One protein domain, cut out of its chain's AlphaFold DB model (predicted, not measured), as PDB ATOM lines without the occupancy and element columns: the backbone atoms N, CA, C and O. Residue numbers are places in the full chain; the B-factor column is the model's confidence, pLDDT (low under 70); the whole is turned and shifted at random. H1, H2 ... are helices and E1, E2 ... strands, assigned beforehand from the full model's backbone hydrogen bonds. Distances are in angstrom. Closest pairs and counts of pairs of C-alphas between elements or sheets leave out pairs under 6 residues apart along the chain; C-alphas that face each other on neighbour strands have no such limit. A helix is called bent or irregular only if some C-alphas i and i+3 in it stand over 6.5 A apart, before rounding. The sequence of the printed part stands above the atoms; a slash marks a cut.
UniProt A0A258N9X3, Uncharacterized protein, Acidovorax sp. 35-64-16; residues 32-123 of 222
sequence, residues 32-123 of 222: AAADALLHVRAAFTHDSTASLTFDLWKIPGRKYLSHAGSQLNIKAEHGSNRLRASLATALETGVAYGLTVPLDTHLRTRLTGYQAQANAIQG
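Overview. This is residues 32 to 123 of the 222 residues of an uncharacterized protein of Acidovorax sp. 35-64-16 (UniProt A0A258N9X3). What is the main shape? One strongly twisted sheet of five strands has the helix H2 packed over one face, while the short helix H1 only grazes the sheet; this is two layers, a helix layer on one face of a sheet. Between E1 and E2 the long unnamed stretch of residues 43 to 61 swings wide, its C-alphas 9 to 22 A from the mean of all C-alphas. What are its parts and size? The printed part has 92 residues with two named helices and five named strands, in the order H1 E1 E2 E3 E4 E5 H2; the sheet, E2 E3 E4 E1 E5, is mixed and the class is mixed, helices and strands. It is compact, with a radius of gyration of the C-alphas of 13.0 A and spans of 34 by 31 by 26 A.

Along the chain. Where are the strands? E2 is residues 62 to 67, 17.1 A long; E3 is residues 71 to 78, 23.1 A; E4 is residues 81 to 88, 22.7 A. E1 is residues 38 to 42, 13.5 A, beginning at C-alpha 38 (153.899, 148.246, 256.487), and E5 is residues 97 to 100. Where are the helices? H1 is residues 32 to 35, from C-alpha 32 at (146.602, 150.348, 246.520). H2 is residues 107 to 121, 19.3 A long, ending at C-alpha 121 (153.235, 149.256, 266.735); it is irregular, with C-alphas 109 and 112 7.3 A apart.

Arrangement. How do the strands pair? E2, E3 and E4 form a meander, each strand the antiparallel neighbour of the one before, in two hairpins: N 64 and O 75 are 2.8 A apart, and N 74 and O 85 2.8 A, within hydrogen-bond range. E4 and E1 are parallel, their directions at 44 degrees, with N 40 and O 86 at 2.8 A. E1 and the edge strand E5 are antiparallel at 147 degrees, with N 39 and O 100 at 2.8 A. How do the helices sit? H2 is on the sheet, and its closest C-alphas to E4 are those of Leu 83 and Gln 117, 5.7 A apart. H1 is only just on the sheet, with 5 pairs of C-alphas within 10 A, and only grazes it with residues 33 to 34; H1 and H2 are apart. What do the helix backbones show? In H2, 9 of 11 O i to N i+4 pairs are within hydrogen-bond range; H1 is too short for such a pair.

Size, cuts and confidence. How far does it reach? The two C-alphas farthest apart, those of Asp 47 and Gly 79, are 37.9 A apart. Is it continuous, and which link is long? The printed part has no cut, and the link from E1 to E2, 19 residues, is long. Where is confidence low? Residues 44 to 50 are under 70 in pLDDT; the mean of the printed part is 88.1.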
ATOM      1  N   ALA A  32     145.472 149.434 246.382       84.25
ATOM      2  CA  ALA A  32     146.602 150.348 246.520       84.25
ATOM      3  C   ALA A  32     147.045 150.536 247.978       84.25
ATOM      4  O   ALA A  32     148.237 150.592 248.257       84.25
ATOM      5  N   ALA A  33     146.097 150.600 248.919       84.75
ATOM      6  CA  ALA A  33     146.416 150.698 250.341       84.75
ATOM      7  C   ALA A  33     147.016 149.394 250.886       84.75
ATOM      8  O   ALA A  33     147.866 149.435 251.767       84.75
ATOM      9  N   ALA A  34     146.574 148.249 250.370       85.12
ATOM     10  CA  ALA A  34     147.088 146.941 250.744       85.12
ATOM     11  C   ALA A  34     148.510 146.690 250.229       85.12
ATOM     12  O   ALA A  34     149.321 146.112 250.942       85.12
ATOM     13  N   ASP A  35     148.798 147.127 249.002       85.56
ATOM     14  CA  ASP A  35     150.133 147.046 248.402       85.56
ATOM     15  C   ASP A  35     151.118 148.016 249.080       85.56
ATOM     16  O   ASP A  35     152.324 147.858 248.945       85.56
ATOM     17  N   ALA A  36     150.594 148.990 249.831       88.81
ATOM     18  CA  ALA A  36     151.320 149.998 250.593       88.81
ATOM     19  C   ALA A  36     151.403 149.701 252.100       88.81
ATOM     20  O   ALA A  36     151.707 150.603 252.879       88.81
ATOM     21  N   LEU A  37     151.043 148.497 252.557       92.31
ATOM     22  CA  LEU A  37     151.067 148.195 253.989       92.31
ATOM     23  C   LEU A  37     152.500 148.060 254.500       92.31
ATOM     24  O   LEU A  37     153.354 147.432 253.881       92.31
ATOM     25  N   LEU A  38     152.730 148.592 255.696       94.56
ATOM     26  CA  LEU A  38     153.899 148.246 256.487       94.56
ATOM     27  C   LEU A  38     153.767 146.793 256.956       94.56
ATOM     28  O   LEU A  38     152.728 146.400 257.492       94.56
ATOM     29  N   HIS A  39     154.810 145.994 256.748       94.69
ATOM     30  CA  HIS A  39     154.844 144.599 257.169       94.69
ATOM     31  C   HIS A  39     155.692 144.433 258.430       94.69
ATOM     32  O   HIS A  39     156.850 144.849 258.463       94.69
ATOM     33  N   VAL A  40     155.125 143.769 259.432       95.31
ATOM     34  CA  VAL A  40     155.774 143.380 260.684       95.31
ATOM     35  C   VAL A  40     156.132 141.905 260.587       95.31
ATOM     36  O   VAL A  40     155.266 141.062 260.334       95.31
ATOM     37  N   ARG A  41     157.415 141.586 260.740       93.12
ATOM     38  CA  ARG A  41     157.933 140.223 260.580       93.12
ATOM     39  C   ARG A  41     158.872 139.891 261.724       93.12
ATOM     40  O   ARG A  41     159.555 140.787 262.212       93.12
ATOM     41  N   ALA A  42     158.934 138.620 262.112       90.81
ATOM     42  CA  ALA A  42     159.972 138.158 263.023       90.81
ATOM     43  C   ALA A  42     161.350 138.489 262.426       90.81
ATOM     44  O   ALA A  42     161.592 138.261 261.236       90.81
ATOM     45  N   ALA A  43     162.217 139.086 263.234       85.94
ATOM     46  CA  ALA A  43     163.593 139.351 262.869       85.94
ATOM     47  C   ALA A  43     164.442 138.137 263.245       85.94
ATOM     48  O   ALA A  43     164.375 137.648 264.372       85.94
ATOM     49  N   PHE A  44     165.274 137.677 262.314       66.56
ATOM     50  CA  PHE A  44     166.356 136.760 262.646       66.56
ATOM     51  C   PHE A  44     167.472 137.598 263.263       66.56
ATOM     52  O   PHE A  44     168.169 138.330 262.561       66.56
ATOM     53  N   THR A  45     167.581 137.570 264.588       59.41
ATOM     54  CA  THR A  45     168.593 138.327 265.324       59.41
ATOM     55  C   THR A  45     169.983 137.814 264.951       59.41
ATOM     56  O   THR A  45     170.384 136.741 265.395       59.41
ATOM     57  N   HIS A  46     170.732 138.574 264.154       53.88
ATOM     58  CA  HIS A  46     172.188 138.560 264.267       53.88
ATOM     59  C   HIS A  46     172.534 139.580 265.349       53.88
ATOM     60  O   HIS A  46     172.494 140.781 265.101       53.88
ATOM     61  N   ASP A  47     172.720 139.070 266.565       49.72
ATOM     62  CA  ASP A  47     173.450 139.700 267.668       49.72
ATOM     63  C   ASP A  47     173.242 141.224 267.827       49.72
ATOM     64  O   ASP A  47     174.138 142.038 267.614       49.72
ATOM     65  N   SER A  48     172.011 141.630 268.158       53.84
ATOM     66  CA  SER A  48     171.669 143.027 268.456       53.84
ATOM     67  C   SER A  48     171.071 143.134 269.854       53.84
ATOM     68  O   SER A  48     169.998 142.594 270.142       53.84
ATOM     69  N   THR A  49     171.762 143.890 270.706       52.28
ATOM     70  CA  THR A  49     171.446 144.152 272.118       52.28
ATOM     71  C   THR A  49     170.212 145.038 272.334       52.28
ATOM     72  O   THR A  49     169.780 145.208 273.471       52.28
ATOM     73  N   ALA A  50     169.590 145.560 271.270       57.84
ATOM     74  CA  ALA A  50     168.382 146.388 271.339       57.84
ATOM     75  C   ALA A  50     167.286 145.877 270.388       57.84
ATOM     76  O   ALA A  50     166.759 146.609 269.548       57.84
ATOM     77  N   SER A  51     166.945 144.593 270.494       71.31
ATOM     78  CA  SER A  51     165.857 144.013 269.705       71.31
ATOM     79  C   SER A  51     164.497 144.394 270.298       71.31
ATOM     80  O   SER A  51     164.136 143.958 271.391       71.31
ATOM     81  N   LEU A  52     163.721 145.207 269.573       86.75
ATOM     82  CA  LEU A  52     162.326 145.474 269.920       86.75
ATOM     83  C   LEU A  52     161.521 144.178 269.806       86.75
ATOM     84  O   LEU A  52     161.518 143.528 268.760       86.75
ATOM     85  N   THR A  53     160.815 143.825 270.874       92.00
ATOM     86  CA  THR A  53     159.943 142.652 270.897       92.00
ATOM     87  C   THR A  53     158.524 143.027 270.504       92.00
ATOM     88  O   THR A  53     158.009 144.092 270.865       92.00
ATOM     89  N   PHE A  54     157.890 142.161 269.721       94.06
ATOM     90  CA  PHE A  54     156.524 142.367 269.278       94.06
ATOM     91  C   PHE A  54     155.559 142.058 270.419       94.06
ATOM     92  O   PHE A  54     155.708 141.063 271.118       94.06
ATOM     93  N   ASP A  55     154.548 142.899 270.599       94.38
ATOM     94  CA  ASP A  55     153.432 142.619 271.493       94.38
ATOM     95  C   ASP A  55     152.173 143.268 270.918       94.38
ATOM     96  O   ASP A  55     152.041 144.493 270.872       94.38
ATOM     97  N   LEU A  56     151.238 142.430 270.470       94.06
ATOM     98  CA  LEU A  56     149.968 142.872 269.900       94.06
ATOM     99  C   LEU A  56     149.169 143.749 270.878       94.06
ATOM    100  O   LEU A  56     148.421 144.641 270.456       94.06
ATOM    101  N   TRP A  57     149.302 143.497 272.179       93.75
ATOM    102  CA  TRP A  57     148.540 144.180 273.216       93.75
ATOM    103  C   TRP A  57     149.116 145.547 273.565       93.75
ATOM    104  O   TRP A  57     148.342 146.417 273.971       93.75
ATOM    105  N   LYS A  58     150.407 145.790 273.294       93.69
ATOM    106  CA  LYS A  58     151.006 147.131 273.408       93.69
ATOM    107  C   LYS A  58     150.359 148.141 272.481       93.69
ATOM    108  O   LYS A  58     150.361 149.311 272.830       93.69
ATOM    109  N   ILE A  59     149.797 147.714 271.346       95.31
ATOM    110  CA  ILE A  59     149.133 148.586 270.368       95.31
ATOM    111  C   ILE A  59     147.793 149.089 270.944       95.31
ATOM    112  O   ILE A  59     146.844 148.299 271.062       95.31
ATOM    113  N   PRO A  60     147.649 150.391 271.267       92.31
ATOM    114  CA  PRO A  60     146.455 150.909 271.918       92.31
ATOM    115  C   PRO A  60     145.261 150.997 270.971       92.31
ATOM    116  O   PRO A  60     145.406 151.204 269.764       92.31
ATOM    117  N   GLY A  61     144.066 150.929 271.555       92.94
ATOM    118  CA  GLY A  61     142.805 151.105 270.843       92.94
ATOM    119  C   GLY A  61     142.163 149.804 270.362       92.94
ATOM    120  O   GLY A  61     142.596 148.692 270.683       92.94
ATOM    121  N   ARG A  62     141.071 149.967 269.607       93.88
ATOM    122  CA  ARG A  62     140.271 148.853 269.083       93.88
ATOM    123  C   ARG A  62     141.012 148.222 267.911       93.88
ATOM    124  O   ARG A  62     141.306 148.916 266.938       93.88
ATOM    125  N   LYS A  63     141.307 146.927 268.021       94.12
ATOM    126  CA  LYS A  63     142.054 146.148 267.030       94.12
ATOM    127  C   LYS A  63     141.108 145.240 266.255       94.12
ATOM    128  O   LYS A  63     140.217 144.631 266.835       94.12
ATOM    129  N   TYR A  64     141.341 145.142 264.958       91.81
ATOM    130  CA  TYR A  64     140.645 144.247 264.047       91.81
ATOM    131  C   TYR A  64     141.699 143.461 263.283       91.81
ATOM    132  O   TYR A  64     142.638 144.053 262.744       91.81
ATOM    133  N   LEU A  65     141.535 142.145 263.246       91.25
ATOM    134  CA  LEU A  65     142.395 141.239 262.504       91.25
ATOM    135  C   LEU A  65     141.585 140.599 261.385       91.25
ATOM    136  O   LEU A  65     140.430 140.227 261.574       91.25
ATOM    137  N   SER A  66     142.200 140.490 260.216       87.06
ATOM    138  CA  SER A  66     141.617 139.823 259.056       87.06
ATOM    139  C   SER A  66     142.675 138.970 258.377       87.06
ATOM    140  O   SER A  66     143.845 139.353 258.298       87.06
ATOM    141  N   HIS A  67     142.270 137.799 257.901       85.44
ATOM    142  CA  HIS A  67     143.168 136.883 257.218       85.44
ATOM    143  C   HIS A  67     143.419 137.343 255.777       85.44
ATOM    144  O   HIS A  67     142.480 137.656 255.047       85.44
ATOM    145  N   ALA A  68     144.684 137.381 255.360       80.88
ATOM    146  CA  ALA A  68     145.123 137.871 254.054       80.88
ATOM    147  C   ALA A  68     146.041 136.854 253.355       80.88
ATOM    148  O   ALA A  68     147.161 137.166 252.949       80.88
ATOM    149  N   GLY A  69     145.570 135.615 253.221       80.12
ATOM    150  CA  GLY A  69     146.345 134.527 252.625       80.12
ATOM    151  C   GLY A  69     147.419 134.022 253.585       80.12
ATOM    152  O   GLY A  69     147.102 133.335 254.537       80.12
ATOM    153  N   SER A  70     148.690 134.341 253.353       82.88
ATOM    154  CA  SER A  70     149.797 133.906 254.225       82.88
ATOM    155  C   SER A  70     150.157 134.908 255.329       82.88
ATOM    156  O   SER A  70     151.174 134.754 256.002       82.88
ATOM    157  N   GLN A  71     149.365 135.969 255.490       88.75
ATOM    158  CA  GLN A  71     149.597 137.051 256.446       88.75
ATOM    159  C   GLN A  71     148.286 137.444 257.132       88.75
ATOM    160  O   GLN A  71     147.195 137.146 256.641       88.75
ATOM    161  N   LEU A  72     148.390 138.157 258.251       91.62
ATOM    162  CA  LEU A  72     147.256 138.767 258.943       91.62
ATOM    163  C   LEU A  72     147.295 140.280 258.750       91.62
ATOM    164  O   LEU A  72     148.286 140.920 259.074       91.62
ATOM    165  N   ASN A  73     146.215 140.888 258.273       92.25
ATOM    166  CA  ASN A  73     146.109 142.343 258.268       92.25
ATOM    167  C   ASN A  73     145.530 142.817 259.595       92.25
ATOM    168  O   ASN A  73     144.437 142.398 259.987       92.25
ATOM    169  N   ILE A  74     146.239 143.734 260.247       93.75
ATOM    170  CA  ILE A  74     145.769 144.429 261.438       93.75
ATOM    171  C   ILE A  74     145.307 145.835 261.084       93.75
ATOM    172  O   ILE A  74     145.978 146.580 260.365       93.75
ATOM    173  N   LYS A  75     144.172 146.225 261.659       94.06
ATOM    174  CA  LYS A  75     143.752 147.616 261.775       94.06
ATOM    175  C   LYS A  75     143.580 147.962 263.248       94.06
ATOM    176  O   LYS A  75     142.837 147.273 263.938       94.06
ATOM    177  N   ALA A  76     144.202 149.040 263.712       95.00
ATOM    178  CA  ALA A  76     143.968 149.573 265.055       95.00
ATOM    179  C   ALA A  76     143.478 151.021 264.988       95.00
ATOM    180  O   ALA A  76     143.944 151.799 264.152       95.00
ATOM    181  N   GLU A  77     142.519 151.373 265.842       92.94
ATOM    182  CA  GLU A  77     141.922 152.710 265.906       92.94
ATOM    183  C   GLU A  77     141.934 153.246 267.341       92.94
ATOM    184  O   GLU A  77     141.423 152.599 268.262       92.94
ATOM    185  N   HIS A  78     142.477 154.453 267.515       91.06
ATOM    186  CA  HIS A  78     142.496 155.182 268.781       91.06
ATOM    187  C   HIS A  78     142.223 156.673 268.522       91.06
ATOM    188  O   HIS A  78     143.087 157.408 268.042       91.06
ATOM    189  N   GLY A  79     140.987 157.118 268.768       88.94
ATOM    190  CA  GLY A  79     140.549 158.468 268.402       88.94
ATOM    191  C   GLY A  79     140.658 158.715 266.890       88.94
ATOM    192  O   GLY A  79     140.109 157.963 266.084       88.94
ATOM    193  N   SER A  80     141.383 159.764 266.493       86.75
ATOM    194  CA  SER A  80     141.643 160.098 265.083       86.75
ATOM    195  C   SER A  80     142.832 159.335 264.474       86.75
ATOM    196  O   SER A  80     143.047 159.410 263.250       86.75
ATOM    197  N   ASN A  81     143.564 158.574 265.296       90.69
ATOM    198  CA  ASN A  81     144.719 157.784 264.894       90.69
ATOM    199  C   ASN A  81     144.309 156.403 264.381       90.69
ATOM    200  O   ASN A  81     143.400 155.755 264.909       90.69
ATOM    201  N   ARG A  82     144.984 155.958 263.317       91.62
ATOM    202  CA  ARG A  82     144.717 154.680 262.655       91.62
ATOM    203  C   ARG A  82     146.020 154.012 262.240       91.62
ATOM    204  O   ARG A  82     146.861 154.648 261.613       91.62
ATOM    205  N   LEU A  83     146.131 152.722 262.526       94.44
ATOM    206  CA  LEU A  83     147.210 151.836 262.098       94.44
ATOM    207  C   LEU A  83     146.598 150.847 261.121       94.44
ATOM    208  O   LEU A  83     145.507 150.325 261.364       94.44
ATOM    209  N   ARG A  84     147.303 150.598 260.023       93.75
ATOM    210  CA  ARG A  84     147.059 149.465 259.138       93.75
ATOM    211  C   ARG A  84     148.405 148.835 258.835       93.75
ATOM    212  O   ARG A  84     149.259 149.517 258.287       93.75
ATOM    213  N   ALA A  85     148.577 147.573 259.185       95.12
ATOM    214  CA  ALA A  85     149.807 146.841 258.927       95.12
ATOM    215  C   ALA A  85     149.487 145.395 258.546       95.12
ATOM    216  O   ALA A  85     148.382 144.902 258.781       95.12
ATOM    217  N   SER A  86     150.465 144.728 257.956       95.12
ATOM    218  CA  SER A  86     150.440 143.300 257.678       95.12
ATOM    219  C   SER A  86     151.388 142.598 258.646       95.12
ATOM    220  O   SER A  86     152.546 142.978 258.777       95.12
ATOM    221  N   LEU A  87     150.898 141.596 259.356       95.12
ATOM    222  CA  LEU A  87     151.641 140.789 260.311       95.12
ATOM    223  C   LEU A  87     151.969 139.446 259.659       95.12
ATOM    224  O   LEU A  87     151.092 138.788 259.088       95.12
ATOM    225  N   ALA A  88     153.230 139.027 259.740       93.12
ATOM    226  CA  ALA A  88     153.593 137.652 259.417       93.12
ATOM    227  C   ALA A  88     152.866 136.682 260.360       93.12
ATOM    228  O   ALA A  88     152.699 136.968 261.541       93.12
ATOM    229  N   THR A  89     152.454 135.522 259.855       87.25
ATOM    230  CA  THR A  89     151.761 134.502 260.662       87.25
ATOM    231  C   THR A  89     152.639 133.892 261.753       87.25
ATOM    232  O   THR A  89     152.118 133.505 262.787       87.25
ATOM    233  N   ALA A  90     153.958 133.858 261.553       84.81
ATOM    234  CA  ALA A  90     154.937 133.392 262.540       84.81
ATOM    235  C   ALA A  90     155.312 134.455 263.597       84.81
ATOM    236  O   ALA A  90     156.293 134.296 264.316       84.81
ATOM    237  N   LEU A  91     154.608 135.591 263.637       90.75
ATOM    238  CA  LEU A  91     154.906 136.673 264.568       90.75
ATOM    239  C   LEU A  91     154.244 136.401 265.925       90.75
ATOM    240  O   LEU A  91     153.035 136.578 266.078       90.75
ATOM    241  N   GLU A  92     155.048 136.009 266.907       89.69
ATOM    242  CA  GLU A  92     154.602 135.741 268.275       89.69
ATOM    243  C   GLU A  92     154.929 136.904 269.221       89.69
ATOM    244  O   GLU A  92     155.851 137.693 268.993       89.69
ATOM    245  N   THR A  93     154.166 137.018 270.310       91.88
ATOM    246  CA  THR A  93     154.455 137.987 271.373       91.88
ATOM    247  C   THR A  93     155.803 137.670 272.021       91.88
ATOM    248  O   THR A  93     156.081 136.525 272.359       91.88
ATOM    249  N   GLY A  94     156.637 138.687 272.224       90.38
ATOM    250  CA  GLY A  94     157.975 138.556 272.804       90.38
ATOM    251  C   GLY A  94     159.083 138.299 271.780       90.38
ATOM    252  O   GLY A  94     160.251 138.476 272.111       90.38
ATOM    253  N   VAL A  95     158.749 137.965 270.530       90.75
ATOM    254  CA  VAL A  95     159.743 137.743 269.472       90.75
ATOM    255  C   VAL A  95     160.269 139.076 268.945       90.75
ATOM    256  O   VAL A  95     159.513 140.033 268.756       90.75
ATOM    257  N   ALA A  96     161.579 139.144 268.701       91.44
ATOM    258  CA  ALA A  96     162.203 140.278 268.034       91.44
ATOM    259  C   ALA A  96     161.573 140.487 266.651       91.44
ATOM    260  O   ALA A  96     161.397 139.529 265.898       91.44
ATOM    261  N   TYR A  97     161.249 141.726 266.288       92.50
ATOM    262  CA  TYR A  97     160.629 142.008 264.995       92.50
ATOM    263  C   TYR A  97     161.364 143.080 264.202       92.50
ATOM    264  O   TYR A  97     162.014 143.972 264.741       92.50
ATOM    265  N   GLY A  98     161.217 142.983 262.885       92.12
ATOM    266  CA  GLY A  98     161.620 143.994 261.925       92.12
ATOM    267  C   GLY A  98     160.407 144.553 261.191       92.12
ATOM    268  O   GLY A  98     159.370 143.894 261.053       92.12
ATOM    269  N   LEU A  99     160.555 145.781 260.703       93.50
ATOM    270  CA  LEU A  99     159.572 146.438 259.853       93.50
ATOM    271  C   LEU A  99     160.106 146.502 258.428       93.50
ATOM    272  O   LEU A  99     161.215 146.968 258.190       93.50
ATOM    273  N   THR A 100     159.297 146.058 257.474       93.44
ATOM    274  CA  THR A 100     159.601 146.187 256.048       93.44
ATOM    275  C   THR A 100     158.491 146.975 255.379       93.44
ATOM    276  O   THR A 100     157.313 146.694 255.608       93.44
ATOM    277  N   VAL A 101     158.855 147.940 254.544       92.50
ATOM    278  CA  VAL A 101     157.907 148.730 253.756       92.50
ATOM    279  C   VAL A 101     158.152 148.482 252.269       92.50
ATOM    280  O   VAL A 101     159.297 148.249 251.875       92.50
ATOM    281  N   PRO A 102     157.104 148.501 251.434       89.62
ATOM    282  CA  PRO A 102     157.256 148.350 249.997       89.62
ATOM    283  C   PRO A 102     158.022 149.546 249.423       89.62
ATOM    284  O   PRO A 102     157.725 150.705 249.730       89.62
ATOM    285  N   LEU A 103     159.013 149.252 248.582       89.31
ATOM    286  CA  LEU A 103     159.723 150.257 247.804       89.31
ATOM    287  C   LEU A 103     158.882 150.584 246.567       89.31
ATOM    288  O   LEU A 103     158.785 149.776 245.645       89.31
ATOM    289  N   ASP A 104     158.254 151.756 246.564       84.06
ATOM    290  CA  ASP A 104     157.461 152.255 245.442       84.06
ATOM    291  C   ASP A 104     157.837 153.707 245.095       84.06
ATOM    292  O   ASP A 104     158.603 154.371 245.800       84.06
ATOM    293  N   THR A 105     157.291 154.215 243.990       85.06
ATOM    294  CA  THR A 105     157.513 155.594 243.521       85.06
ATOM    295  C   THR A 105     157.012 156.659 244.505       85.06
ATOM    296  O   THR A 105     157.382 157.826 244.386       85.06
ATOM    297  N   HIS A 106     156.202 156.278 245.495       84.31
ATOM    298  CA  HIS A 106     155.611 157.156 246.501       84.31
ATOM    299  C   HIS A 106     156.271 157.021 247.883       84.31
ATOM    300  O   HIS A 106     155.810 157.671 248.827       84.31
ATOM    301  N   LEU A 107     157.349 156.233 248.020       87.06
ATOM    302  CA  LEU A 107     158.001 155.961 249.306       87.06
ATOM    303  C   LEU A 107     158.316 157.252 250.066       87.06
ATOM    304  O   LEU A 107     157.979 157.370 251.242       87.06
ATOM    305  N   ARG A 108     158.915 158.240 249.388       88.81
ATOM    306  CA  ARG A 108     159.295 159.523 250.005       88.81
ATOM    307  C   ARG A 108     158.092 160.246 250.606       88.81
ATOM    308  O   ARG A 108     158.151 160.685 251.746       88.81
ATOM    309  N   THR A 109     156.984 160.307 249.873       88.50
ATOM    310  CA  THR A 109     155.743 160.949 250.328       88.50
ATOM    311  C   THR A 109     155.071 160.172 251.466       88.50
ATOM    312  O   THR A 109     154.371 160.761 252.284       88.50
ATOM    313  N   ARG A 110     155.279 158.851 251.546       89.81
ATOM    314  CA  ARG A 110     154.675 157.983 252.571       89.81
ATOM    315  C   ARG A 110     155.549 157.750 253.797       89.81
ATOM    316  O   ARG A 110     155.038 157.225 254.783       89.81
ATOM    317  N   LEU A 111     156.820 158.148 253.773       91.81
ATOM    318  CA  LEU A 111     157.782 157.836 254.829       91.81
ATOM    319  C   LEU A 111     157.310 158.302 256.211       91.81
ATOM    320  O   LEU A 111     157.330 157.518 257.157       91.81
ATOM    321  N   THR A 112     156.787 159.525 256.312       91.56
ATOM    322  CA  THR A 112     156.203 160.049 257.559       91.56
ATOM    323  C   THR A 112     155.024 159.198 258.043       91.56
ATOM    324  O   THR A 112     154.871 158.955 259.238       91.56
ATOM    325  N   GLY A 113     154.202 158.694 257.118       91.44
ATOM    326  CA  GLY A 113     153.107 157.776 257.429       91.44
ATOM    327  C   GLY A 113     153.602 156.424 257.946       91.44
ATOM    328  O   GLY A 113     153.062 155.917 258.927       91.44
ATOM    329  N   TYR A 114     154.654 155.866 257.343       94.12
ATOM    330  CA  TYR A 114     155.280 154.631 257.820       94.12
ATOM    331  C   TYR A 114     155.922 154.795 259.196       94.12
ATOM    332  O   TYR A 114     155.738 153.931 260.049       94.12
ATOM    333  N   GLN A 115     156.603 155.914 259.452       93.50
ATOM    334  CA  GLN A 115     157.157 156.231 260.772       93.50
ATOM    335  C   GLN A 115     156.057 156.310 261.837       93.50
ATOM    336  O   GLN A 115     156.176 155.703 262.898       93.50
ATOM    337  N   ALA A 116     154.936 156.975 261.538       92.88
ATOM    338  CA  ALA A 116     153.796 157.023 262.451       92.88
ATOM    339  C   ALA A 116     153.202 155.628 262.729       92.88
ATOM    340  O   ALA A 116     152.820 155.334 263.862       92.88
ATOM    341  N   GLN A 117     153.141 154.748 261.722       94.69
ATOM    342  CA  GLN A 117     152.692 153.364 261.907       94.69
ATOM    343  C   GLN A 117     153.684 152.519 262.715       94.69
ATOM    344  O   GLN A 117     153.254 151.727 263.551       94.69
ATOM    345  N   ALA A 118     154.989 152.703 262.508       94.44
ATOM    346  CA  ALA A 118     156.036 152.042 263.283       94.44
ATOM    347  C   ALA A 118     155.942 152.403 264.773       94.44
ATOM    348  O   ALA A 118     155.925 151.513 265.623       94.44
ATOM    349  N   ASN A 119     155.771 153.689 265.084       94.62
ATOM    350  CA  ASN A 119     155.573 154.159 266.456       94.62
ATOM    351  C   ASN A 119     154.287 153.579 267.065       94.62
ATOM    352  O   ASN A 119     154.288 153.108 268.201       94.62
ATOM    353  N   ALA A 120     153.199 153.512 266.289       95.19
ATOM    354  CA  ALA A 120     151.945 152.916 266.746       95.19
ATOM    355  C   ALA A 120     152.079 151.421 267.101       95.19
ATOM    356  O   ALA A 120     151.429 150.966 268.042       95.19
ATOM    357  N   ILE A 121     152.935 150.662 266.401       95.50
ATOM    358  CA  ILE A 121     153.235 149.256 266.735       95.50
ATOM    359  C   ILE A 121     153.934 149.143 268.096       95.50
ATOM    360  O   ILE A 121     153.680 148.201 268.841       95.50
ATOM    361  N   GLN A 122     154.751 150.131 268.460       93.62
ATOM    362  CA  GLN A 122     155.392 150.235 269.779       93.62
ATOM    363  C   GLN A 122     154.469 150.830 270.857       93.62
ATOM    364  O   GLN A 122     154.886 151.060 271.988       93.62
ATOM    365  N   GLY A 123     153.212 151.100 270.505       94.12
ATOM    366  CA  GLY A 123     152.215 151.725 271.362       94.12
ATOM    367  C   GLY A 123     152.366 153.230 271.555       94.12
ATOM    368  O   GLY A 123     151.668 153.830 272.371       94.12
TER     369      GLY A 123